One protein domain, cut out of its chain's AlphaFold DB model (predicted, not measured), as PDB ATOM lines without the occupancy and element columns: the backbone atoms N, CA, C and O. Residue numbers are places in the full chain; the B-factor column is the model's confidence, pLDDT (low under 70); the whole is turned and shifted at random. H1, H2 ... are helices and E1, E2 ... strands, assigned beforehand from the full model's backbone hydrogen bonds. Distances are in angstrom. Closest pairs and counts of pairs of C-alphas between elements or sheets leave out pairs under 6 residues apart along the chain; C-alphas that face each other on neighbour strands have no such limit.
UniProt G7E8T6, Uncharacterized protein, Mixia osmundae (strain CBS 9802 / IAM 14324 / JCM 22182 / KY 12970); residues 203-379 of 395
ATOM      1  N   LEU A 203     -29.925  57.995 -54.676       78.44
ATOM      2  CA  LEU A 203     -28.721  57.402 -54.110       78.44
ATOM      3  C   LEU A 203     -29.032  56.146 -53.283       78.44
ATOM      4  O   LEU A 203     -29.993  56.120 -52.500       78.44
ATOM      5  N   PRO A 204     -28.196  55.097 -53.394       79.81
ATOM      6  CA  PRO A 204     -28.324  53.949 -52.529       79.81
ATOM      7  C   PRO A 204     -27.886  54.308 -51.113       79.81
ATOM      8  O   PRO A 204     -26.881  54.978 -50.872       79.81
ATOM      9  N   PHE A 205     -28.615  53.767 -50.154       80.06
ATOM     10  CA  PHE A 205     -28.186  53.742 -48.782       80.06
ATOM     11  C   PHE A 205     -27.291  52.517 -48.540       80.06
ATOM     12  O   PHE A 205     -27.627  51.396 -48.932       80.06
ATOM     13  N   VAL A 206     -26.158  52.723 -47.866       84.31
ATOM     14  CA  VAL A 206     -25.183  51.673 -47.541       84.31
ATOM     15  C   VAL A 206     -24.939  51.675 -46.037       84.31
ATOM     16  O   VAL A 206     -24.492  52.680 -45.484       84.31
ATOM     17  N   ARG A 207     -25.212  50.557 -45.357       87.00
ATOM     18  CA  ARG A 207     -24.955  50.358 -43.921       87.00
ATOM     19  C   ARG A 207     -23.928  49.256 -43.735       87.00
ATOM     20  O   ARG A 207     -24.175  48.118 -44.115       87.00
ATOM     21  N   THR A 208     -22.812  49.584 -43.104       90.19
ATOM     22  CA  THR A 208     -21.740  48.628 -42.835       90.19
ATOM     23  C   THR A 208     -21.753  48.234 -41.363       90.19
ATOM     24  O   THR A 208     -21.811  49.094 -40.480       90.19
ATOM     25  N   TYR A 209     -21.696  46.931 -41.111       91.25
ATOM     26  CA  TYR A 209     -21.641  46.315 -39.791       91.25
ATOM     27  C   TYR A 209     -20.374  45.482 -39.688       91.25
ATOM     28  O   TYR A 209     -20.206  44.523 -40.444       91.25
ATOM     29  N   GLN A 210     -19.496  45.816 -38.747       91.19
ATOM     30  CA  GLN A 210     -18.343  44.978 -38.444       91.19
ATOM     31  C   GLN A 210     -18.703  44.015 -37.318       91.19
ATOM     32  O   GLN A 210     -19.183  44.414 -36.263       91.19
ATOM     33  N   ILE A 211     -18.461  42.734 -37.544       90.94
ATOM     34  CA  ILE A 211     -18.694  41.666 -36.586       90.94
ATOM     35  C   ILE A 211     -17.343  41.215 -36.058       90.94
ATOM     36  O   ILE A 211     -16.498  40.772 -36.836       90.94
ATOM     37  N   ARG A 212     -17.164  41.294 -34.742       92.31
ATOM     38  CA  ARG A 212     -16.056  40.674 -34.019       92.31
ATOM     39  C   ARG A 212     -16.602  39.548 -33.157       92.31
ATOM     40  O   ARG A 212     -17.506  39.773 -32.356       92.31
ATOM     41  N   TYR A 213     -16.022  38.364 -33.302       92.12
ATOM     42  CA  TYR A 213     -16.402  37.188 -32.529       92.12
ATOM     43  C   TYR A 213     -15.181  36.492 -31.940       92.12
ATOM     44  O   TYR A 213     -14.192  36.270 -32.636       92.12
ATOM     45  N   GLU A 214     -15.275  36.111 -30.675       94.31
ATOM     46  CA  GLU A 214     -14.363  35.188 -30.003       94.31
ATOM     47  C   GLU A 214     -15.165  34.337 -29.016       94.31
ATOM     48  O   GLU A 214     -16.210  34.763 -28.513       94.31
ATOM     49  N   ALA A 215     -14.704  33.115 -28.768       94.38
ATOM     50  CA  ALA A 215     -15.343  32.242 -27.797       94.38
ATOM     51  C   ALA A 215     -14.370  31.259 -27.167       94.38
ATOM     52  O   ALA A 215     -13.439  30.785 -27.818       94.38
ATOM     53  N   ASP A 216     -14.654  30.912 -25.921       95.00
ATOM     54  CA  ASP A 216     -13.997  29.849 -25.178       95.00
ATOM     55  C   ASP A 216     -15.070  28.882 -24.665       95.00
ATOM     56  O   ASP A 216     -16.142  29.298 -24.226       95.00
ATOM     57  N   ALA A 217     -14.805  27.585 -24.744       94.50
ATOM     58  CA  ALA A 217     -15.716  26.544 -24.286       94.50
ATOM     59  C   ALA A 217     -14.944  25.272 -23.933       94.50
ATOM     60  O   ALA A 217     -13.738  25.168 -24.158       94.50
ATOM     61  N   LYS A 218     -15.663  24.270 -23.434       93.12
ATOM     62  CA  LYS A 218     -15.141  22.924 -23.216       93.12
ATOM     63  C   LYS A 218     -15.856  21.935 -24.115       93.12
ATOM     64  O   LYS A 218     -17.035  21.660 -23.909       93.12
ATOM     65  N   CYS A 219     -15.175  21.417 -25.127       89.88
ATOM     66  CA  CYS A 219     -15.785  20.530 -26.109       89.88
ATOM     67  C   CYS A 219     -15.472  19.076 -25.797       89.88
ATOM     68  O   CYS A 219     -14.336  18.711 -25.512       89.88
ATOM     69  N   ASN A 220     -16.496  18.240 -25.887       85.38
ATOM     70  CA  ASN A 220     -16.320  16.803 -25.850       85.38
ATOM     71  C   ASN A 220     -15.848  16.331 -27.231       85.38
ATOM     72  O   ASN A 220     -16.556  16.549 -28.200       85.38
ATOM     73  N   THR A 221     -14.701  15.672 -27.360       71.44
ATOM     74  CA  THR A 221     -14.316  15.025 -28.629       71.44
ATOM     75  C   THR A 221     -14.058  13.542 -28.378       71.44
ATOM     76  O   THR A 221     -12.924  13.159 -28.083       71.44
ATOM     77  N   PRO A 222     -15.087  12.680 -28.446       64.94
ATOM     78  CA  PRO A 222     -14.930  11.277 -28.104       64.94
ATOM     79  C   PRO A 222     -14.076  10.571 -29.160       64.94
ATOM     80  O   PRO A 222     -14.434  10.485 -30.338       64.94
ATOM     81  N   ILE A 223     -12.936  10.042 -28.721       63.81
ATOM     82  CA  ILE A 223     -12.050   9.219 -29.543       63.81
ATOM     83  C   ILE A 223     -12.611   7.793 -29.552       63.81
ATOM     84  O   ILE A 223     -12.862   7.199 -28.502       63.81
ATOM     85  N   ARG A 224     -12.810   7.209 -30.738       52.22
ATOM     86  CA  ARG A 224     -13.277   5.821 -30.867       52.22
ATOM     87  C   ARG A 224     -12.233   4.867 -30.266       52.22
ATOM     88  O   ARG A 224     -11.153   4.727 -30.827       52.22
ATOM     89  N   GLY A 225     -12.579   4.210 -29.156       53.12
ATOM     90  CA  GLY A 225     -11.688   3.322 -28.390       53.12
ATOM     91  C   GLY A 225     -11.301   3.852 -27.002       53.12
ATOM     92  O   GLY A 225     -10.759   3.097 -26.204       53.12
ATOM     93  N   GLY A 226     -11.617   5.116 -26.692       53.47
ATOM     94  CA  GLY A 226     -11.497   5.678 -25.347       53.47
ATOM     95  C   GLY A 226     -12.789   5.497 -24.547       53.47
ATOM     96  O   GLY A 226     -13.876   5.767 -25.050       53.47
ATOM     97  N   PHE A 227     -12.675   5.051 -23.294       47.62
ATOM     98  CA  PHE A 227     -13.811   4.927 -22.367       47.62
ATOM     99  C   PHE A 227     -14.203   6.257 -21.702       47.62
ATOM    100  O   PHE A 227     -15.227   6.324 -21.028       47.62
ATOM    101  N   LEU A 228     -13.411   7.318 -21.893       54.34
ATOM    102  CA  LEU A 228     -13.613   8.615 -21.256       54.34
ATOM    103  C   LEU A 228     -13.773   9.700 -22.320       54.34
ATOM    104  O   LEU A 228     -12.886   9.957 -23.131       54.34
ATOM    105  N   SER A 229     -14.948  10.313 -22.306       65.06
ATOM    106  CA  SER A 229     -15.214  11.582 -22.960       65.06
ATOM    107  C   SER A 229     -14.581  12.671 -22.095       65.06
ATOM    108  O   SER A 229     -15.084  12.983 -21.019       65.06
ATOM    109  N   GLU A 230     -13.433  13.192 -22.525       77.06
ATOM    110  CA  GLU A 230     -12.814  14.339 -21.868       77.06
ATOM    111  C   GLU A 230     -13.325  15.636 -22.501       77.06
ATOM    112  O   GLU A 230     -13.488  15.747 -23.721       77.06
ATOM    113  N   PHE A 231     -13.606  16.610 -21.643       87.38
ATOM    114  CA  PHE A 231     -13.980  17.957 -22.035       87.38
ATOM    115  C   PHE A 231     -12.713  18.785 -22.219       87.38
ATOM    116  O   PHE A 231     -12.079  19.186 -21.246       87.38
ATOM    117  N   LEU A 232     -12.356  19.035 -23.474       89.88
ATOM    118  CA  LEU A 232     -11.123  19.710 -23.843       89.88
ATOM    119  C   LEU A 232     -11.361  21.208 -24.005       89.88
ATOM    120  O   LEU A 232     -12.306  21.631 -24.687       89.88
ATOM    121  N   ASP A 233     -10.472  22.011 -23.425       93.31
ATOM    122  CA  ASP A 233     -10.507  23.460 -23.594       93.31
ATOM    123  C   ASP A 233     -10.401  23.806 -25.082       93.31
ATOM    124  O   ASP A 233      -9.510  23.365 -25.808       93.31
ATOM    125  N   THR A 234     -11.373  24.571 -25.554       94.69
ATOM    126  CA  THR A 234     -11.554  24.861 -26.969       94.69
ATOM    127  C   THR A 234     -11.783  26.345 -27.148       94.69
ATOM    128  O   THR A 234     -12.630  26.941 -26.482       94.69
ATOM    129  N   LYS A 235     -11.052  26.939 -28.084       94.94
ATOM    130  CA  LYS A 235     -11.066  28.373 -28.331       94.94
ATOM    131  C   LYS A 235     -11.317  28.680 -29.797       94.94
ATOM    132  O   LYS A 235     -10.634  28.170 -30.683       94.94
ATOM    133  N   ILE A 236     -12.245  29.593 -30.050       94.06
ATOM    134  CA  ILE A 236     -12.349  30.314 -31.315       94.06
ATOM    135  C   ILE A 236     -11.652  31.655 -31.109       94.06
ATOM    136  O   ILE A 236     -12.130  32.515 -30.366       94.06
ATOM    137  N   ARG A 237     -10.483  31.818 -31.743       93.06
ATOM    138  CA  ARG A 237      -9.711  33.070 -31.691       93.06
ATOM    139  C   ARG A 237     -10.508  34.238 -32.289       93.06
ATOM    140  O   ARG A 237     -11.454  33.990 -33.031       93.06
ATOM    141  N   PRO A 238     -10.098  35.496 -32.047       92.31
ATOM    142  CA  PRO A 238     -10.786  36.656 -32.601       92.31
ATOM    143  C   PRO A 238     -10.926  36.585 -34.127       92.31
ATOM    144  O   PRO A 238      -9.941  36.476 -34.865       92.31
ATOM    145  N   LEU A 239     -12.171  36.655 -34.586       91.25
ATOM    146  CA  LEU A 239     -12.578  36.638 -35.983       91.25
ATOM    147  C   LEU A 239     -13.296  37.945 -36.320       91.25
ATOM    148  O   LEU A 239     -14.122  38.418 -35.541       91.25
ATOM    149  N   TYR A 240     -12.995  38.496 -37.497       89.38
ATOM    150  CA  TYR A 240     -13.588  39.731 -38.004       89.38
ATOM    151  C   TYR A 240     -14.289  39.473 -39.336       89.38
ATOM    152  O   TYR A 240     -13.716  38.856 -40.237       89.38
ATOM    153  N   SER A 241     -15.522  39.953 -39.451       90.31
ATOM    154  CA  SER A 241     -16.327  39.940 -40.673       90.31
ATOM    155  C   SER A 241     -16.959  41.304 -40.863       90.31
ATOM    156  O   SER A 241     -17.207  42.002 -39.883       90.31
ATOM    157  N   THR A 242     -17.300  41.651 -42.093       91.25
ATOM    158  CA  THR A 242     -18.075  42.853 -42.377       91.25
ATOM    159  C   THR A 242     -19.298  42.487 -43.202       91.25
ATOM    160  O   THR A 242     -19.188  41.875 -44.261       91.25
ATOM    161  N   ILE A 243     -20.484  42.864 -42.731       91.50
ATOM    162  CA  ILE A 243     -21.739  42.727 -43.472       91.50
ATOM    163  C   ILE A 243     -22.187  44.121 -43.893       91.50
ATOM    164  O   ILE A 243     -22.284  45.033 -43.078       91.50
ATOM    165  N   VAL A 244     -22.461  44.281 -45.178       90.12
ATOM    166  CA  VAL A 244     -22.940  45.512 -45.790       90.12
ATOM    167  C   VAL A 244     -24.379  45.289 -46.223       90.12
ATOM    168  O   VAL A 244     -24.663  44.391 -47.018       90.12
ATOM    169  N   LEU A 245     -25.281  46.108 -45.700       88.38
ATOM    170  CA  LEU A 245     -26.651  46.224 -46.178       88.38
ATOM    171  C   LEU A 245     -26.721  47.351 -47.201       88.38
ATOM    172  O   LEU A 245     -26.181  48.436 -46.983       88.38
ATOM    173  N   VAL A 246     -27.395  47.085 -48.310       83.69
ATOM    174  CA  VAL A 246     -27.555  47.996 -49.438       83.69
ATOM    175  C   VAL A 246     -29.031  48.097 -49.768       83.69
ATOM    176  O   VAL A 246     -29.714  47.086 -49.901       83.69
ATOM    177  N   GLY A 247     -29.522  49.304 -49.979       78.00
ATOM    178  CA  GLY A 247     -30.807  49.515 -50.635       78.00
ATOM    179  C   GLY A 247     -30.929  50.964 -51.067       78.00
ATOM    180  O   GLY A 247     -29.910  51.613 -51.275       78.00
ATOM    181  N   ARG A 248     -32.143  51.485 -51.220       73.19
ATOM    182  CA  ARG A 248     -32.384  52.884 -51.594       73.19
ATOM    183  C   ARG A 248     -33.240  53.562 -50.536       73.19
ATOM    184  O   ARG A 248     -34.024  52.895 -49.858       73.19
ATOM    185  N   GLY A 249     -33.044  54.865 -50.361       56.47
ATOM    186  CA  GLY A 249     -33.908  55.666 -49.503       56.47
ATOM    187  C   GLY A 249     -35.291  55.819 -50.131       56.47
ATOM    188  O   GLY A 249     -35.408  56.074 -51.329       56.47
ATOM    189  N   SER A 250     -36.342  55.670 -49.334       50.66
ATOM    190  CA  SER A 250     -37.660  56.199 -49.668       50.66
ATOM    191  C   SER A 250     -37.639  57.706 -49.409       50.66
ATOM    192  O   SER A 250     -37.223  58.152 -48.338       50.66
ATOM    193  N   ALA A 251     -38.072  58.507 -50.384       49.09
ATOM    194  CA  ALA A 251     -38.419  59.892 -50.097       49.09
ATOM    195  C   ALA A 251     -39.526  59.910 -49.021       49.09
ATOM    196  O   ALA A 251     -40.346  58.983 -48.984       49.09
ATOM    197  N   PRO A 252     -39.583  60.926 -48.142       43.47
ATOM    198  CA  PRO A 252     -40.676  61.048 -47.184       43.47
ATOM    199  C   PRO A 252     -42.026  60.982 -47.913       43.47
ATOM    200  O   PRO A 252     -42.280  61.780 -48.811       43.47
ATOM    201  N   GLY A 253     -42.877  60.020 -47.547       46.69
ATOM    202  CA  GLY A 253     -44.220  59.865 -48.119       46.69
ATOM    203  C   GLY A 253     -44.346  58.941 -49.337       46.69
ATOM    204  O   GLY A 253     -45.472  58.635 -49.717       46.69
ATOM    205  N   GLU A 254     -43.252  58.426 -49.908       48.56
ATOM    206  CA  GLU A 254     -43.320  57.427 -50.982       48.56
ATOM    207  C   GLU A 254     -42.582  56.145 -50.598       48.56
ATOM    208  O   GLU A 254     -41.349  56.135 -50.499       48.56
ATOM    209  N   PRO A 255     -43.290  55.017 -50.455       48.56
ATOM    210  CA  PRO A 255     -42.631  53.739 -50.345       48.56
ATOM    211  C   PRO A 255     -42.161  53.282 -51.736       48.56
ATOM    212  O   PRO A 255     -42.803  52.485 -52.419       48.56
ATOM    213  N   ARG A 256     -41.016  53.801 -52.187       52.50
ATOM    214  CA  ARG A 256     -40.288  53.217 -53.319       52.50
ATOM    215  C   ARG A 256     -39.586  51.971 -52.797       52.50
ATOM    216  O   ARG A 256     -38.462  52.043 -52.309       52.50
ATOM    217  N   TRP A 257     -40.290  50.843 -52.802       51.44
ATOM    218  CA  TRP A 257     -39.767  49.593 -52.260       51.44
ATOM    219  C   TRP A 257     -38.723  49.004 -53.198       51.44
ATOM    220  O   TRP A 257     -39.031  48.396 -54.216       51.44
ATOM    221  N   TRP A 258     -37.469  49.177 -52.819       58.38
ATOM    222  CA  TRP A 258     -36.366  48.392 -53.338       58.38
ATOM    223  C   TRP A 258     -36.183  47.213 -52.410       58.38
ATOM    224  O   TRP A 258     -36.075  47.436 -51.204       58.38
ATOM    225  N   ARG A 259     -36.119  45.981 -52.931       62.78
ATOM    226  CA  ARG A 259     -35.752  44.832 -52.100       62.78
ATOM    227  C   ARG A 259     -34.345  45.093 -51.559       62.78
ATOM    228  O   ARG A 259     -33.400  45.133 -52.353       62.78
ATOM    229  N   PRO A 260     -34.173  45.301 -50.241       72.06
ATOM    230  CA  PRO A 260     -32.849  45.490 -49.692       72.06
ATOM    231  C   PRO A 260     -31.985  44.277 -50.040       72.06
ATOM    232  O   PRO A 260     -32.474  43.155 -50.200       72.06
ATOM    233  N   SER A 261     -30.691  44.504 -50.184       77.31
ATOM    234  CA  SER A 261     -29.727  43.469 -50.511       77.31
ATOM    235  C   SER A 261     -28.541  43.520 -49.562       77.31
ATOM    236  O   SER A 261     -28.320  44.488 -48.835       77.31
ATOM    237  N   GLN A 262     -27.772  42.443 -49.566       81.50
ATOM    238  CA  GLN A 262     -26.658  42.242 -48.662       81.50
ATOM    239  C   GLN A 262     -25.397  41.845 -49.421       81.50
ATOM    240  O   GLN A 262     -25.435  41.159 -50.453       81.50
ATOM    241  N   ILE A 263     -24.268  42.243 -48.853       82.50
ATOM    242  CA  ILE A 263     -22.929  41.834 -49.245       82.50
ATOM    243  C   ILE A 263     -22.171  41.499 -47.963       82.50
ATOM    244  O   ILE A 263     -22.117  42.312 -47.052       82.50
ATOM    245  N   SER A 264     -21.568  40.320 -47.874       82.69
ATOM    246  CA  SER A 264     -20.677  39.974 -46.763       82.69
ATOM    247  C   SER A 264     -19.231  39.890 -47.240       82.69
ATOM    248  O   SER A 264     -18.948  39.324 -48.295       82.69
ATOM    249  N   PHE A 265     -18.315  40.441 -46.464       80.50
ATOM    250  CA  PHE A 265     -16.875  40.268 -46.588       80.50
ATOM    251  C   PHE A 265     -16.411  39.518 -45.352       80.50
ATOM    252  O   PHE A 265     -16.757  39.889 -44.236       80.50
ATOM    253  N   GLY A 266     -15.672  38.437 -45.537       67.69
ATOM    254  CA  GLY A 266     -15.300  37.580 -44.427       67.69
ATOM    255  C   GLY A 266     -14.073  36.761 -44.756       67.69
ATOM    256  O   GLY A 266     -13.797  36.439 -45.911       67.69
ATOM    257  N   LEU A 267     -13.332  36.423 -43.708       65.88
ATOM    258  CA  LEU A 267     -12.261  35.442 -43.788       65.88
ATOM    259  C   LEU A 267     -12.853  34.065 -44.119       65.88
ATOM    260  O   LEU A 267     -13.995  33.783 -43.769       65.88
ATOM    261  N   LEU A 268     -12.038  33.154 -44.667       69.50
ATOM    262  CA  LEU A 268     -12.381  31.735 -44.912       69.50
ATOM    263  C   LEU A 268     -13.013  31.001 -43.703       69.50
ATOM    264  O   LEU A 268     -13.560  29.911 -43.842       69.50
ATOM    265  N   ARG A 269     -12.897  31.593 -42.513       79.25
ATOM    266  CA  ARG A 269     -13.344  31.109 -41.207       79.25
ATOM    267  C   ARG A 269     -14.726  31.615 -40.775       79.25
ATOM    268  O   ARG A 269     -15.192  31.236 -39.707       79.25
ATOM    269  N   ILE A 270     -15.375  32.468 -41.568       85.94
ATOM    270  CA  ILE A 270     -16.692  33.030 -41.257       85.94
ATOM    271  C   ILE A 270     -17.600  32.833 -42.462       85.94
ATOM    272  O   ILE A 270     -17.297  33.299 -43.558       85.94
ATOM    273  N   ASN A 271     -18.727  32.163 -42.252       87.31
ATOM    274  CA  ASN A 271     -19.766  32.030 -43.261       87.31
ATOM    275  C   ASN A 271     -21.001  32.821 -42.827       87.31
ATOM    276  O   ASN A 271     -21.470  32.665 -41.704       87.31
ATOM    277  N   VAL A 272     -21.520  33.658 -43.719       88.31
ATOM    278  CA  VAL A 272     -22.698  34.496 -43.476       88.31
ATOM    279  C   VAL A 272     -23.780  34.063 -44.448       88.31
ATOM    280  O   VAL A 272     -23.630  34.245 -45.658       88.31
ATOM    281  N   VAL A 273     -24.868  33.511 -43.921       88.56
ATOM    282  CA  VAL A 273     -26.009  33.039 -44.708       88.56
ATOM    283  C   VAL A 273     -27.223  33.909 -44.378       88.56
ATOM    284  O   VAL A 273     -27.603  33.980 -43.209       88.56
ATOM    285  N   PRO A 274     -27.832  34.594 -45.359       86.31
ATOM    286  CA  PRO A 274     -29.090  35.297 -45.127       86.31
ATOM    287  C   PRO A 274     -30.191  34.278 -44.817       86.31
ATOM    288  O   PRO A 274     -30.324  33.291 -45.538       86.31
ATOM    289  N   MET A 275     -30.951  34.509 -43.750       87.31
ATOM    290  CA  MET A 275     -32.111  33.689 -43.400       87.31
ATOM    291  C   MET A 275     -33.372  34.330 -43.960       87.31
ATOM    292  O   MET A 275     -33.940  33.816 -44.914       87.31
ATOM    293  N   ASP A 276     -33.733  35.495 -43.423       85.25
ATOM    294  CA  ASP A 276     -34.997  36.159 -43.718       85.25
ATOM    295  C   ASP A 276     -34.831  37.681 -43.777       85.25
ATOM    296  O   ASP A 276     -33.957  38.272 -43.135       85.25
ATOM    297  N   LEU A 277     -35.703  38.308 -44.566       83.62
ATOM    298  CA  LEU A 277     -35.912  39.750 -44.611       83.62
ATOM    299  C   LEU A 277     -37.272  40.040 -43.982       83.62
ATOM    300  O   LEU A 277     -38.297  39.585 -44.488       83.62
ATOM    301  N   PHE A 278     -37.276  40.840 -42.924       83.19
ATOM    302  CA  PHE A 278     -38.495  41.281 -42.265       83.19
ATOM    303  C   PHE A 278     -38.755  42.744 -42.598       83.19
ATOM    304  O   PHE A 278     -37.902  43.609 -42.388       83.19
ATOM    305  N   ILE A 279     -39.951  43.003 -43.118       79.25
ATOM    306  CA  ILE A 279     -40.426  44.337 -43.477       79.25
ATOM    307  C   ILE A 279     -41.558  44.672 -42.508       79.25
ATOM    308  O   ILE A 279     -42.685  44.212 -42.679       79.25
ATOM    309  N   GLY A 280     -41.225  45.401 -41.445       74.06
ATOM    310  CA  GLY A 280     -42.197  45.947 -40.504       74.06
ATOM    311  C   GLY A 280     -42.651  47.348 -40.909       74.06
ATOM    312  O   GLY A 280     -42.120  47.948 -41.842       74.06
ATOM    313  N   THR A 281     -43.626  47.883 -40.175       73.31
ATOM    314  CA  THR A 281     -44.073  49.278 -40.321       73.31
ATOM    315  C   THR A 281     -43.015  50.269 -39.841       73.31
ATOM    316  O   THR A 281     -42.845  51.321 -40.449       73.31
ATOM    317  N   ASP A 282     -42.291  49.904 -38.780       74.44
ATOM    318  CA  ASP A 282     -41.386  50.817 -38.070       74.44
ATOM    319  C   ASP A 282     -39.916  50.577 -38.431       74.44
ATOM    320  O   ASP A 282     -39.095  51.488 -38.362       74.44
ATOM    321  N   ASP A 283     -39.576  49.348 -38.822       76.69
ATOM    322  CA  ASP A 283     -38.217  48.948 -39.155       76.69
ATOM    323  C   ASP A 283     -38.197  47.856 -40.225       76.69
ATOM    324  O   ASP A 283     -39.071  46.992 -40.306       76.69
ATOM    325  N   ILE A 284     -37.108  47.854 -40.990       82.94
ATOM    326  CA  ILE A 284     -36.731  46.757 -41.875       82.94
ATOM    327  C   ILE A 284     -35.462  46.135 -41.301       82.94
ATOM    328  O   ILE A 284     -34.536  46.862 -40.929       82.94
ATOM    329  N   PHE A 285     -35.385  44.810 -41.224       88.38
ATOM    330  CA  PHE A 285     -34.185  44.125 -40.747       88.38
ATOM    331  C   PHE A 285     -33.957  42.793 -41.456       88.38
ATOM    332  O   PHE A 285     -34.878  42.167 -41.976       88.38
ATOM    333  N   PHE A 286     -32.698  42.370 -41.458       90.50
ATOM    334  CA  PHE A 286     -32.277  41.065 -41.946       90.50
ATOM    335  C   PHE A 286     -31.810  40.198 -40.800       90.50
ATOM    336  O   PHE A 286     -30.999  40.644 -39.985       90.50
ATOM    337  N   ASP A 287     -32.234  38.943 -40.829       92.50
ATOM    338  CA  ASP A 287     -31.673  37.905 -39.986       92.50
ATOM    339  C   ASP A 287     -30.647  37.096 -40.783       92.50
ATOM    340  O   ASP A 287     -30.885  36.659 -41.913       92.50
ATOM    341  N   PHE A 288     -29.479  36.904 -40.183       92.88
ATOM    342  CA  PHE A 288     -28.364  36.155 -40.740       92.88
ATOM    343  C   PHE A 288     -27.999  35.008 -39.815       92.88
ATOM    344  O   PHE A 288     -27.817  35.211 -38.617       92.88
ATOM    345  N   LEU A 289     -27.775  33.833 -40.389       91.94
ATOM    346  CA  LEU A 289     -27.022  32.781 -39.731       91.94
ATOM    347  C   LEU A 289     -25.535  33.042 -39.970       91.94
ATOM    348  O   LEU A 289     -25.053  32.950 -41.103       91.94
ATOM    349  N   VAL A 290     -24.805  33.359 -38.906       92.12
ATOM    350  CA  VAL A 290     -23.356  33.552 -38.960       92.12
ATOM    351  C   VAL A 290     -22.679  32.361 -38.302       92.12
ATOM    352  O   VAL A 290     -22.876  32.085 -37.118       92.12
ATOM    353  N   ARG A 291     -21.878  31.644 -39.090       91.94
ATOM    354  CA  ARG A 291     -21.082  30.507 -38.632       91.94
ATOM    355  C   ARG A 291     -19.622  30.915 -38.520       91.94
ATOM    356  O   ARG A 291     -19.007  31.298 -39.516       91.94
ATOM    357  N   PHE A 292     -19.070  30.774 -37.326       92.19
ATOM    358  CA  PHE A 292     -17.662  30.998 -37.024       92.19
ATOM    359  C   PHE A 292     -16.952  29.657 -36.889       92.19
ATOM    360  O   PHE A 292     -17.453  28.755 -36.221       92.19
ATOM    361  N   ARG A 293     -15.785  29.524 -37.517       91.62
ATOM    362  CA  ARG A 293     -14.941  28.331 -37.439       91.62
ATOM    363  C   ARG A 293     -13.510  28.739 -37.118       91.62
ATOM    364  O   ARG A 293     -12.977  29.641 -37.756       91.62
ATOM    365  N   ASP A 294     -12.858  28.039 -36.202       92.38
ATOM    366  CA  ASP A 294     -11.392  28.056 -36.118       92.38
ATOM    367  C   ASP A 294     -10.836  26.695 -36.539       92.38
ATOM    368  O   ASP A 294     -11.596  25.753 -36.737       92.38
ATOM    369  N   PHE A 295      -9.525  26.593 -36.734       90.69
ATOM    370  CA  PHE A 295      -8.936  25.312 -37.120       90.69
ATOM    371  C   PHE A 295      -8.574  24.471 -35.900       90.69
ATOM    372  O   PHE A 295      -8.003  25.004 -34.938       90.69
ATOM    373  N   GLY A 296      -8.834  23.164 -35.984       89.69
ATOM    374  CA  GLY A 296      -8.415  22.180 -34.984       89.69
ATOM    375  C   GLY A 296      -6.924  22.228 -34.670       89.69
ATOM    376  O   GLY A 296      -6.546  22.112 -33.508       89.69
ATOM    377  N   GLU A 297      -6.067  22.513 -35.658       89.25
ATOM    378  CA  GLU A 297      -4.614  22.608 -35.449       89.25
ATOM    379  C   GLU A 297      -4.198  23.711 -34.463       89.25
ATOM    380  O   GLU A 297      -3.084  23.682 -33.950       89.25
ATOM    381  N   ASN A 298      -5.081  24.671 -34.164       91.19
ATOM    382  CA  ASN A 298      -4.808  25.731 -33.189       91.19
ATOM    383  C   ASN A 298      -5.292  25.392 -31.769       91.19
ATOM    384  O   ASN A 298      -5.123  26.208 -30.863       91.19
ATOM    385  N   GLN A 299      -5.906  24.226 -31.562       92.44
ATOM    386  CA  GLN A 299      -6.476  23.832 -30.274       92.44
ATOM    387  C   GLN A 299      -5.430  23.121 -29.414       92.44
ATOM    388  O   GLN A 299      -5.293  21.901 -29.453       92.44
ATOM    389  N   VAL A 300      -4.677  23.879 -28.614       91.44
ATOM    390  CA  VAL A 300      -3.544  23.352 -27.824       91.44
ATOM    391  C   VAL A 300      -3.963  22.289 -26.795       91.44
ATOM    392  O   VAL A 300      -3.183  21.392 -26.496       91.44
ATOM    393  N   ALA A 301      -5.196  22.303 -26.294       90.50
ATOM    394  CA  ALA A 301      -5.657  21.245 -25.389       90.50
ATOM    395  C   ALA A 301      -6.065  19.954 -26.121       90.50
ATOM    396  O   ALA A 301      -6.246  18.919 -25.486       90.50
ATOM    397  N   TRP A 302      -6.230  19.988 -27.447       89.88
ATOM    398  CA  TRP A 302      -6.675  18.819 -28.202       89.88
ATOM    399  C   TRP A 302      -5.520  17.851 -28.482       89.88
ATOM    400  O   TRP A 302      -4.423  18.307 -28.806       89.88
ATOM    401  N   PRO A 303      -5.750  16.527 -28.436       88.56
ATOM    402  CA  PRO A 303      -4.797  15.547 -28.946       88.56
ATOM    403  C   PRO A 303      -4.519  15.760 -30.439       88.56
ATOM    404  O   PRO A 303      -5.431  16.090 -31.200       88.56
ATOM    405  N   ASP A 304      -3.286  15.515 -30.886       86.56
ATOM    406  CA  ASP A 304      -2.868  15.769 -32.277       86.56
ATOM    407  C   ASP A 304      -3.740  15.050 -33.318       86.56
ATOM    408  O   ASP A 304      -4.050  15.602 -34.374       86.56
ATOM    409  N   GLU A 305      -4.200  13.839 -32.998       84.31
ATOM    410  CA  GLU A 305      -5.087  13.056 -33.863       84.31
ATOM    411  C   GLU A 305      -6.478  13.690 -34.024       84.31
ATOM    412  O   GLU A 305      -7.116  13.535 -35.063       84.31
ATOM    413  N   VAL A 306      -6.950  14.418 -33.006       86.38
ATOM    414  CA  VAL A 306      -8.224  15.150 -33.026       86.38
ATOM    415  C   VAL A 306      -8.047  16.488 -33.745       86.38
ATOM    416  O   VAL A 306      -8.872  16.841 -34.589       86.38
ATOM    417  N   ARG A 307      -6.936  17.198 -33.493       88.25
ATOM    418  CA  ARG A 307      -6.593  18.476 -34.147       88.25
ATOM    419  C   ARG A 307      -6.601  18.399 -35.672       88.25
ATOM    420  O   ARG A 307      -6.993  19.361 -36.324       88.25
ATOM    421  N   SER A 308      -6.174  17.273 -36.248       86.94
ATOM    422  CA  SER A 308      -6.139  17.083 -37.705       86.94
ATOM    423  C   SER A 308      -7.485  16.678 -38.322       86.94
ATOM    424  O   SER A 308      -7.632  16.686 -39.549       86.94
ATOM    425  N   CYS A 309      -8.463  16.304 -37.494       86.56
ATOM    426  CA  CYS A 309      -9.744  15.734 -37.912       86.56
ATOM    427  C   CYS A 309     -10.958  16.627 -37.637       86.56
ATOM    428  O   CYS A 309     -12.009  16.419 -38.255       86.56
ATOM    429  N   CYS A 310     -10.839  17.544 -36.683       89.06
ATOM    430  CA  CYS A 310     -11.954  18.283 -36.115       89.06
ATOM    431  C   CYS A 310     -11.703  19.785 -36.157       89.06
ATOM    432  O   CYS A 310     -10.561  20.220 -36.090       89.06
ATOM    433  N   ASP A 311     -12.769  20.573 -36.197       92.56
ATOM    434  CA  ASP A 311     -12.718  22.030 -36.104       92.56
ATOM    435  C   ASP A 311     -13.771  22.521 -35.095       92.56
ATOM    436  O   ASP A 311     -14.897  22.010 -35.099       92.56
ATOM    437  N   PRO A 312     -13.464  23.509 -34.237       93.81
ATOM    438  CA  PRO A 312     -14.488  24.177 -33.443       93.81
ATOM    439  C   PRO A 312     -15.375  25.066 -34.319       93.81
ATOM    440  O   PRO A 312     -14.888  25.828 -35.161       93.81
ATOM    441  N   VAL A 313     -16.682  24.993 -34.085       93.56
ATOM    442  CA  VAL A 313     -17.708  25.729 -34.824       93.56
ATOM    443  C   VAL A 313     -18.693  26.372 -33.852       93.56
ATOM    444  O   VAL A 313     -19.167  25.727 -32.920       93.56
ATOM    445  N   THR A 314     -19.041  27.632 -34.105       92.62
ATOM    446  CA  THR A 314     -20.160  28.334 -33.464       92.62
ATOM    447  C   THR A 314     -21.142  28.807 -34.520       92.62
ATOM    448  O   THR A 314     -20.737  29.290 -35.577       92.62
ATOM    449  N   GLU A 315     -22.431  28.720 -34.207       91.69
ATOM    450  CA  GLU A 315     -23.511  29.322 -34.980       91.69
ATOM    451  C   GLU A 315     -24.291  30.332 -34.129       91.69
ATOM    452  O   GLU A 315     -24.712  30.037 -33.010       91.69
ATOM    453  N   VAL A 316     -24.495  31.532 -34.671       92.12
ATOM    454  CA  VAL A 316     -25.316  32.582 -34.055       92.12
ATOM    455  C   VAL A 316     -26.265  33.173 -35.086       92.12
ATOM    456  O   VAL A 316     -25.945  33.242 -36.276       92.12
ATOM    457  N   GLN A 317     -27.416  33.645 -34.622       93.38
ATOM    458  CA  GLN A 317     -28.299  34.471 -35.428       93.38
ATOM    459  C   GLN A 317     -27.956  35.938 -35.169       93.38
ATOM    460  O   GLN A 317     -27.957  36.390 -34.026       93.38
ATOM    461  N   VAL A 318     -27.645  36.686 -36.224       94.00
ATOM    462  CA  VAL A 318     -27.384  38.127 -36.162       94.00
ATOM    463  C   VAL A 318     -28.496  38.850 -36.898       94.00
ATOM    464  O   VAL A 318     -28.739  38.582 -38.071       94.00
ATOM    465  N   ARG A 319     -29.136  39.793 -36.217       94.31
ATOM    466  CA  ARG A 319     -30.143  40.687 -36.775       94.31
ATOM    467  C   ARG A 319     -29.527  42.048 -37.035       94.31
ATOM    468  O   ARG A 319     -29.038  42.694 -36.109       94.31
ATOM    469  N   LEU A 320     -29.578  42.501 -38.281       92.81
ATOM    470  CA  LEU A 320     -29.068  43.811 -38.684       92.81
ATOM    471  C   LEU A 320     -30.214  44.678 -39.189       92.81
ATOM    472  O   LEU A 320     -30.955  44.281 -40.090       92.81
ATOM    473  N   PHE A 321     -30.341  45.875 -38.625       88.69
ATOM    474  CA  PHE A 321     -31.395  46.807 -38.999       88.69
ATOM    475  C   PHE A 321     -30.994  47.601 -40.248       88.69
ATOM    476  O   PHE A 321     -29.843  47.991 -40.445       88.69
ATOM    477  N   TYR A 322     -31.950  47.821 -41.135       81.56
ATOM    478  CA  TYR A 322     -31.749  48.529 -42.394       81.56
ATOM    479  C   TYR A 322     -32.048  50.026 -42.242       81.56
ATOM    480  O   TYR A 322     -31.261  50.873 -42.661       81.56
ATOM    481  N   THR A 323     -33.151  50.360 -41.578       79.12
ATOM    482  CA  THR A 323     -33.641  51.728 -41.321       79.12
ATOM    483  C   THR A 323     -32.788  52.473 -40.297       79.12
ATOM    484  O   THR A 323     -32.461  53.642 -40.503       79.12
ATOM    485  N   ARG A 324     -32.326  51.786 -39.250       82.69
ATOM    486  CA  ARG A 324     -31.461  52.321 -38.185       82.69
ATOM    487  C   ARG A 324     -30.153  51.543 -38.079       82.69
ATOM    488  O   ARG A 324     -30.120  50.358 -38.394       82.69
ATOM    489  N   GLN A 325     -29.075  52.188 -37.625       82.56
ATOM    490  CA  GLN A 325     -27.792  51.510 -37.406       82.56
ATOM    491  C   GLN A 325     -27.791  50.775 -36.066       82.56
ATOM    492  O   GLN A 325     -27.164  51.193 -35.099       82.56
ATOM    493  N   HIS A 326     -28.545  49.688 -36.013       89.56
ATOM    494  CA  HIS A 326     -28.672  48.843 -34.841       89.56
ATOM    495  C   HIS A 326     -28.441  47.388 -35.237       89.56
ATOM    496  O   HIS A 326     -28.705  46.981 -36.372       89.56
ATOM    497  N   ALA A 327     -27.940  46.609 -34.292       92.19
ATOM    498  CA  ALA A 327     -27.757  45.187 -34.452       92.19
ATOM    499  C   ALA A 327     -28.084  44.489 -33.138       92.19
ATOM    500  O   ALA A 327     -27.783  44.998 -32.057       92.19
ATOM    501  N   SER A 328     -28.664  43.308 -33.247       93.12
ATOM    502  CA  SER A 328     -28.823  42.388 -32.134       93.12
ATOM    503  C   SER A 328     -28.393  40.998 -32.573       93.12
ATOM    504  O   SER A 328     -28.216  40.722 -33.760       93.12
ATOM    505  N   TRP A 329     -28.161  40.118 -31.614       92.50
ATOM    506  CA  TRP A 329     -27.826  38.738 -31.908       92.50
ATOM    507  C   TRP A 329     -28.433  37.824 -30.856       92.50
ATOM    508  O   TRP A 329     -28.695  38.239 -29.725       92.50
ATOM    509  N   SER A 330     -28.656  36.578 -31.241       89.69
ATOM    510  CA  SER A 330     -29.131  35.523 -30.362       89.69
ATOM    511  C   SER A 330     -28.351  34.239 -30.617       89.69
ATOM    512  O   SER A 330     -27.933  33.926 -31.736       89.69
ATOM    513  N   ALA A 331     -28.134  33.485 -29.542       83.00
ATOM    514  CA  ALA A 331     -27.670  32.113 -29.644       83.00
ATOM    515  C   ALA A 331     -28.775  31.250 -30.265       83.00
ATOM    516  O   ALA A 331     -29.946  31.391 -29.908       83.00
ATOM    517  N   LEU A 332     -28.405  30.332 -31.160       80.31
ATOM    518  CA  LEU A 332     -29.356  29.329 -31.626       80.31
ATOM    519  C   LEU A 332     -29.679  28.333 -30.499       80.31
ATOM    520  O   LEU A 332     -28.770  27.945 -29.752       80.31
ATOM    521  N   PRO A 333     -30.937  27.865 -30.390       72.56
ATOM    522  CA  PRO A 333     -31.307  26.851 -29.411       72.56
ATOM    523  C   PRO A 333     -30.429  25.603 -29.566       72.56
ATOM    524  O   PRO A 333     -30.295  25.061 -30.663       72.56
ATOM    525  N   ASN A 334     -29.838  25.136 -28.463       65.69
ATOM    526  CA  ASN A 334     -29.091  23.874 -28.358       65.69
ATOM    527  C   ASN A 334     -27.812  23.740 -29.216       65.69
ATOM    528  O   ASN A 334     -27.255  22.643 -29.280       65.69
ATOM    529  N   ARG A 335     -27.324  24.805 -29.874       68.50
ATOM    530  CA  ARG A 335     -26.215  24.706 -30.850       68.50
ATOM    531  C   ARG A 335     -25.287  25.926 -30.919       68.50
ATOM    532  O   ARG A 335     -24.814  26.299 -31.986       68.50
ATOM    533  N   LEU A 336     -24.978  26.534 -29.774       82.56
ATOM    534  CA  LEU A 336     -24.093  27.704 -29.747       82.56
ATOM    535  C   LEU A 336     -22.645  27.361 -30.138       82.56
ATOM    536  O   LEU A 336     -22.040  28.094 -30.909       82.56
ATOM    537  N   MET A 337     -22.081  26.256 -29.647       91.69
ATOM    538  CA  MET A 337     -20.722  25.832 -30.005       91.69
ATOM    539  C   MET A 337     -20.583  24.309 -29.969       91.69
ATOM    540  O   MET A 337     -21.134  23.646 -29.088       91.69
ATOM    541  N   PHE A 338     -19.854  23.759 -30.935       91.75
ATOM    542  CA  PHE A 338     -19.590  22.328 -31.063       91.75
ATOM    543  C   PHE A 338     -18.246  22.070 -31.757       91.75
ATOM    544  O   PHE A 338     -17.750  22.904 -32.514       91.75
ATOM    545  N   ALA A 339     -17.661  20.899 -31.521       92.19
ATOM    546  CA  ALA A 339     -16.554  20.379 -32.311       92.19
ATOM    547  C   ALA A 339     -17.115  19.545 -33.469       92.19
ATOM    548  O   ALA A 339     -17.807  18.553 -33.245       92.19
ATOM    549  N   ALA A 340     -16.830  19.950 -34.706       92.12
ATOM    550  CA  ALA A 340     -17.229  19.230 -35.908       92.12
ATOM    551  C   ALA A 340     -16.058  18.390 -36.418       92.12
ATOM    552  O   ALA A 340     -15.029  18.937 -36.811       92.12
ATOM    553  N   CYS A 341     -16.215  17.071 -36.452       88.62
ATOM    554  CA  CYS A 341     -15.190  16.123 -36.879       88.62
ATOM    555  C   CYS A 341     -15.595  15.408 -38.168       88.62
ATOM    556  O   CYS A 341     -16.772  15.142 -38.395       88.62
ATOM    557  N   PHE A 342     -14.639  15.037 -39.022       86.06
ATOM    558  CA  PHE A 342     -14.948  14.233 -40.211       86.06
ATOM    559  C   PHE A 342     -15.642  12.903 -39.812       86.06
ATOM    560  O   PHE A 342     -15.131  12.200 -38.937       86.06
ATOM    561  N   PRO A 343     -16.782  12.511 -40.427       83.81
ATOM    562  CA  PRO A 343     -17.319  12.971 -41.712       83.81
ATOM    563  C   PRO A 343     -18.406  14.060 -41.643       83.81
ATOM    564  O   PRO A 343     -19.150  14.214 -42.612       83.81
ATOM    565  N   SER A 344     -18.522  14.816 -40.546       86.94
ATOM    566  CA  SER A 344     -19.454  15.949 -40.465       86.94
ATOM    567  C   SER A 344     -19.263  16.901 -41.656       86.94
ATOM    568  O   SER A 344     -18.126  17.268 -41.971       86.94
ATOM    569  N   PRO A 345     -20.346  17.360 -42.315       84.69
ATOM    570  CA  PRO A 345     -20.254  18.383 -43.358       84.69
ATOM    571  C   PRO A 345     -19.769  19.734 -42.808       84.69
ATOM    572  O   PRO A 345     -19.347  20.594 -43.582       84.69
ATOM    573  N   GLN A 346     -19.826  19.926 -41.484       84.25
ATOM    574  CA  GLN A 346     -19.333  21.120 -40.801       84.25
ATOM    575  C   GLN A 346     -17.846  21.038 -40.447       84.25
ATOM    576  O   GLN A 346     -17.273  22.065 -40.085       84.25
ATOM    577  N   ALA A 347     -17.205  19.876 -40.588       83.56
ATOM    578  CA  ALA A 347     -15.755  19.757 -40.492       83.56
ATOM    579  C   ALA A 347     -15.105  20.179 -41.816       83.56
ATOM    580  O   ALA A 347     -15.658  19.958 -42.903       83.56
ATOM    581  N   ARG A 348     -13.907  20.773 -41.779       79.12
ATOM    582  CA  ARG A 348     -13.125  20.945 -43.007       79.12
ATOM    583  C   ARG A 348     -12.812  19.566 -43.591       79.12
ATOM    584  O   ARG A 348     -12.431  18.637 -42.881       79.12
ATOM    585  N   ARG A 349     -12.903  19.440 -44.919       66.81
ATOM    586  CA  ARG A 349     -12.322  18.290 -45.622       66.81
ATOM    587  C   ARG A 349     -10.805  18.386 -45.501       66.81
ATOM    588  O   ARG A 349     -10.158  19.027 -46.325       66.81
ATOM    589  N   ALA A 350     -10.249  17.782 -44.456       61.00
ATOM    590  CA  ALA A 350      -8.816  17.575 -44.369       61.00
ATOM    591  C   ALA A 350      -8.361  16.783 -45.614       61.00
ATOM    592  O   ALA A 350      -9.129  15.955 -46.130       61.00
ATOM    593  N   PRO A 351      -7.137  17.005 -46.129       62.03
ATOM    594  CA  PRO A 351      -6.566  16.117 -47.134       62.03
ATOM    595  C   PRO A 351      -6.739  14.678 -46.642       62.03
ATOM    596  O   PRO A 351      -6.434  14.407 -45.483       62.03
ATOM    597  N   ARG A 352      -7.235  13.759 -47.486       53.34
ATOM    598  CA  ARG A 352      -7.654  12.385 -47.107       53.34
ATOM    599  C   ARG A 352      -6.643  11.583 -46.258       53.34
ATOM    600  O   ARG A 352      -7.002  10.537 -45.738       53.34
ATOM    601  N   ARG A 353      -5.390  12.037 -46.144       58.06
ATOM    602  CA  ARG A 353      -4.298  11.417 -45.378       58.06
ATOM    603  C   ARG A 353      -4.070  12.005 -43.973       58.06
ATOM    604  O   ARG A 353      -3.323  11.400 -43.214       58.06
ATOM    605  N   ALA A 354      -4.665  13.150 -43.628       68.31
ATOM    606  CA  ALA A 354      -4.402  13.846 -42.362       68.31
ATOM    607  C   ALA A 354      -5.280  13.350 -41.199       68.31
ATOM    608  O   ALA A 354      -4.803  13.266 -40.068       68.31
ATOM    609  N   CYS A 355      -6.530  12.965 -41.477       79.81
ATOM    610  CA  CYS A 355      -7.433  12.426 -40.466       79.81
ATOM    611  C   CYS A 355      -7.430  10.889 -40.480       79.81
ATOM    612  O   CYS A 355      -7.892  10.272 -41.441       79.81
ATOM    613  N   LYS A 356      -6.896  10.273 -39.418       77.75
ATOM    614  CA  LYS A 356      -6.843   8.806 -39.247       77.75
ATOM    615  C   LYS A 356      -7.979   8.261 -38.374       77.75
ATOM    616  O   LYS A 356      -8.246   7.060 -38.401       77.75
ATOM    617  N   LEU A 357      -8.648   9.134 -37.622       78.31
ATOM    618  CA  LEU A 357      -9.735   8.771 -36.719       78.31
ATOM    619  C   LEU A 357     -11.059   8.582 -37.469       78.31
ATOM    620  O   LEU A 357     -11.325   9.209 -38.493       78.31
ATOM    621  N   ARG A 358     -11.915   7.705 -36.931       79.00
ATOM    622  CA  ARG A 358     -13.288   7.496 -37.409       79.00
ATOM    623  C   ARG A 358     -14.274   7.872 -36.312       79.00
ATOM    624  O   ARG A 358     -14.438   7.109 -35.361       79.00
ATOM    625  N   PHE A 359     -14.949   9.002 -36.480       79.81
ATOM    626  CA  PHE A 359     -15.990   9.473 -35.568       79.81
ATOM    627  C   PHE A 359     -17.358   8.874 -35.922       79.81
ATOM    628  O   PHE A 359     -17.612   8.501 -37.069       79.81
ATOM    629  N   ILE A 360     -18.236   8.756 -34.924       76.75
ATOM    630  CA  ILE A 360     -19.623   8.310 -35.113       76.75
ATOM    631  C   ILE A 360     -20.432   9.487 -35.664       76.75
ATOM    632  O   ILE A 360     -20.405  10.572 -35.093       76.75
ATOM    633  N   THR A 361     -21.159   9.283 -36.762       77.38
ATOM    634  CA  THR A 361     -22.050  10.293 -37.357       77.38
ATOM    635  C   THR A 361     -23.191  10.672 -36.401       77.38
ATOM    636  O   THR A 361     -23.764   9.764 -35.798       77.38
ATOM    637  N   PRO A 362     -23.567  11.962 -36.274       75.00
ATOM    638  CA  PRO A 362     -23.201  13.090 -37.142       75.00
ATOM    639  C   PRO A 362     -21.817  13.719 -36.894       75.00
ATOM    640  O   PRO A 362     -21.464  14.645 -37.610       75.00
ATOM    641  N   ALA A 363     -21.011  13.191 -35.965       85.62
ATOM    642  CA  ALA A 363     -19.652  13.655 -35.649       85.62
ATOM    643  C   ALA A 363     -19.560  15.152 -35.287       85.62
ATOM    644  O   ALA A 363     -18.503  15.765 -35.423       85.62
ATOM    645  N   ASP A 364     -20.672  15.706 -34.802       89.00
ATOM    646  CA  ASP A 364     -20.769  17.021 -34.183       89.00
ATOM    647  C   ASP A 364     -20.937  16.813 -32.681       89.00
ATOM    648  O   ASP A 364     -21.890  16.160 -32.244       89.00
ATOM    649  N   PHE A 365     -20.026  17.363 -31.889       89.12
ATOM    650  CA  PHE A 365     -20.000  17.145 -30.450       89.12
ATOM    651  C   PHE A 365     -20.187  18.462 -29.694       89.12
ATOM    652  O   PHE A 365     -19.399  19.390 -29.892       89.12
ATOM    653  N   PRO A 366     -21.227  18.584 -28.852       89.44
ATOM    654  CA  PRO A 366     -21.551  19.840 -28.192       89.44
ATOM    655  C   PRO A 366     -20.472  20.234 -27.182       89.44
ATOM    656  O   PRO A 366     -19.840  19.384 -26.548       89.44
ATOM    657  N   CYS A 367     -20.301  21.541 -27.016       91.25
ATOM    658  CA  CYS A 367     -19.432  22.108 -25.996       91.25
ATOM    659  C   CYS A 367     -20.249  22.629 -24.807       91.25
ATOM    660  O   CYS A 367     -21.412  23.007 -24.953       91.25
ATOM    661  N   LEU A 368     -19.626  22.651 -23.634       91.19
ATOM    662  CA  LEU A 368     -20.151  23.198 -22.385       91.19
ATOM    663  C   LEU A 368     -19.388  24.468 -21.994       91.19
ATOM    664  O   LEU A 368     -18.376  24.807 -22.611       91.19
ATOM    665  N   ASP A 369     -19.887  25.164 -20.969       90.25
ATOM    666  CA  ASP A 369     -19.268  26.362 -20.383       90.25
ATOM    667  C   ASP A 369     -18.914  27.441 -21.415       90.25
ATOM    668  O   ASP A 369     -17.872  28.094 -21.335       90.25
ATOM    669  N   ILE A 370     -19.786  27.608 -22.412       90.00
ATOM    670  CA  ILE A 370     -19.531  28.477 -23.555       90.00
ATOM    671  C   ILE A 370     -19.549  29.935 -23.093       90.00
ATOM    672  O   ILE A 370     -20.584  30.475 -22.702       90.00
ATOM    673  N   LYS A 371     -18.394  30.587 -23.191       90.69
ATOM    674  CA  LYS A 371     -18.212  32.020 -22.994       90.69
ATOM    675  C   LYS A 371     -17.998  32.645 -24.358       90.69
ATOM    676  O   LYS A 371     -16.944  32.470 -24.964       90.69
ATOM    677  N   THR A 372     -19.011  33.342 -24.856       86.56
ATOM    678  CA  THR A 372     -18.942  34.034 -26.142       86.56
ATOM    679  C   THR A 372     -18.804  35.529 -25.940       86.56
ATOM    680  O   THR A 372     -19.377  36.121 -25.024       86.56
ATOM    681  N   LEU A 373     -18.061  36.147 -26.845       85.31
ATOM    682  CA  LEU A 373     -17.958  37.584 -26.954       85.31
ATOM    683  C   LEU A 373     -18.223  37.954 -28.412       85.31
ATOM    684  O   LEU A 373     -17.364  37.812 -29.283       85.31
ATOM    685  N   LEU A 374     -19.456  38.385 -28.674       86.94
ATOM    686  CA  LEU A 374     -19.905  38.848 -29.979       86.94
ATOM    687  C   LEU A 374     -20.207  40.338 -29.905       86.94
ATOM    688  O   LEU A 374     -21.157  40.765 -29.247       86.94
ATOM    689  N   PHE A 375     -19.413  41.115 -30.630       88.38
ATOM    690  CA  PHE A 375     -19.644  42.533 -30.826       88.38
ATOM    691  C   PHE A 375     -20.011  42.791 -32.275       88.38
ATOM    692  O   PHE A 375     -19.263  42.444 -33.191       88.38
ATOM    693  N   VAL A 376     -21.152  43.441 -32.478       86.00
ATOM    694  CA  VAL A 376     -21.490  44.039 -33.763       86.00
ATOM    695  C   VAL A 376     -21.250  45.531 -33.625       86.00
ATOM    696  O   VAL A 376     -22.009  46.231 -32.957       86.00
ATOM    697  N   VAL A 377     -20.151  46.008 -34.202       83.69
ATOM    698  CA  VAL A 377     -19.795  47.421 -34.168       83.69
ATOM    699  C   VAL A 377     -20.708  48.153 -35.140       83.69
ATOM    700  O   VAL A 377     -20.643  47.984 -36.360       83.69
ATOM    701  N   THR A 378     -21.583  48.966 -34.567       77.69
ATOM    702  CA  THR A 378     -22.336  49.993 -35.267       77.69
ATOM    703  C   THR A 378     -21.551  51.290 -35.142       77.69
ATOM    704  O   THR A 378     -21.101  51.632 -34.049       77.69
ATOM    705  N   HIS A 379     -21.370  52.042 -36.229       64.06
ATOM    706  CA  HIS A 379     -21.035  53.449 -36.054       64.06
ATOM    707  C   HIS A 379     -22.250  54.089 -35.386       64.06
ATOM    708  O   HIS A 379     -23.263  54.355 -36.027       64.06
TER     709      HIS A 379
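AT A GLANCE: This is residues 203 to 379 of the 395 residues of an uncharacterized protein of Mixia osmundae (strain CBS 9802 / IAM 14324 / JCM 22182 / KY 12970) (UniProt G7E8T6). One long, twisted sheet is folded over on itself into a narrow, flattened barrel that is not fully closed: E1, E2, E3 and most of E9 make one wall, E4, E5, E6 and E7 the other, and E8 bridges E6 and E9. The long loop with Gly 253 reaches out at one end of this rod; the turn with Gly 225 lies at the other end, as does the small helix H1. The printed part has 177 residues, with nine named strands and one named helix in the order E1 E2 E3 E4 E5 H1 E6 E7 E8 E9. The class is mostly strand, and the branched sheet's neighbour pairs are antiparallel. It is only just loose, close to compact, with a radius of gyration of the C-alphas of 19.2 A and spans of 68 by 31 by 24 A.

HOW THE PARTS SIT: Start in the sheet at E6, residues 310 to 321, which has three neighbours. On one side of it lies E5, residues 284 to 293, with N 288 and O 318 at 2.8 A; on the other side lie E7, residues 327 to 331, and E8, residues 337 to 341. The pairing is staggered: look for E8 beside residues 310 to 314 of E6, with N 313 and O 338 at 2.8 A, and for E7 beside residues 316 to 320, with N 319 and O 328 at 2.8 A. E4, residues 270 to 279, is an edge strand and forms a hairpin with E5, with N 289 and O 273 at 2.8 A. From E8 go on to E9, residues 364 to 377, where N 339 and O 365 are 2.8 A apart. E9 bends by 89 degrees at residue 368, and its residues 367 to 377 pair with E1, residues 204 to 220, with N 377 and O 210 at 2.8 A. On the other side of E1 is E2, residues 231 to 248, antiparallel at 169 degrees, with N 211 and O 241 at 2.8 A. E3, residues 261 to 266, completes the meander E1 E2 E3, each strand the antiparallel neighbour of the one before; N 244 and O 263 are 2.7 A apart. Between E2 and E6 the closest C-alphas, those of Ile 236 and Pro 312, are 6.8 A apart. Between E3 and E4 they are those of Ser 264 and Val 272, at 6.7 A. H1, residues 304 to 307, is not on the sheet; it is too short for an O i to N i+4 pair, and its one O i to N i+3 pair is within hydrogen-bond range.

IN THESE COORDINATES: Find C-alpha 204 at (-28.324, 53.949, -52.529); from there E1 runs 47.3 A to C-alpha 220, bending by 62 degrees at residue 217. E2 begins at C-alpha 231, at (-13.980, 17.957, -22.035), and spans 49.3 A, with a bend of 52 degrees at residue 234. E4 measures 26.4 A, E5 28.9 A and E6 34.6 A. E9 spans 30.4 A and ends at C-alpha 377, at (-19.795, 47.421, -34.168).

THE WHOLE: The two C-alphas farthest apart are those of Gly 225 and Gly 253, at 68.2 A. The printed part has no cut. The links E2 to E3 and E8 to E9 are long, with 12 and 22 residues. The mean pLDDT of the printed part is 81.8; look for values under 70 at 31 residues, among them 222 to 229, 249 to 259 and 349 to 354.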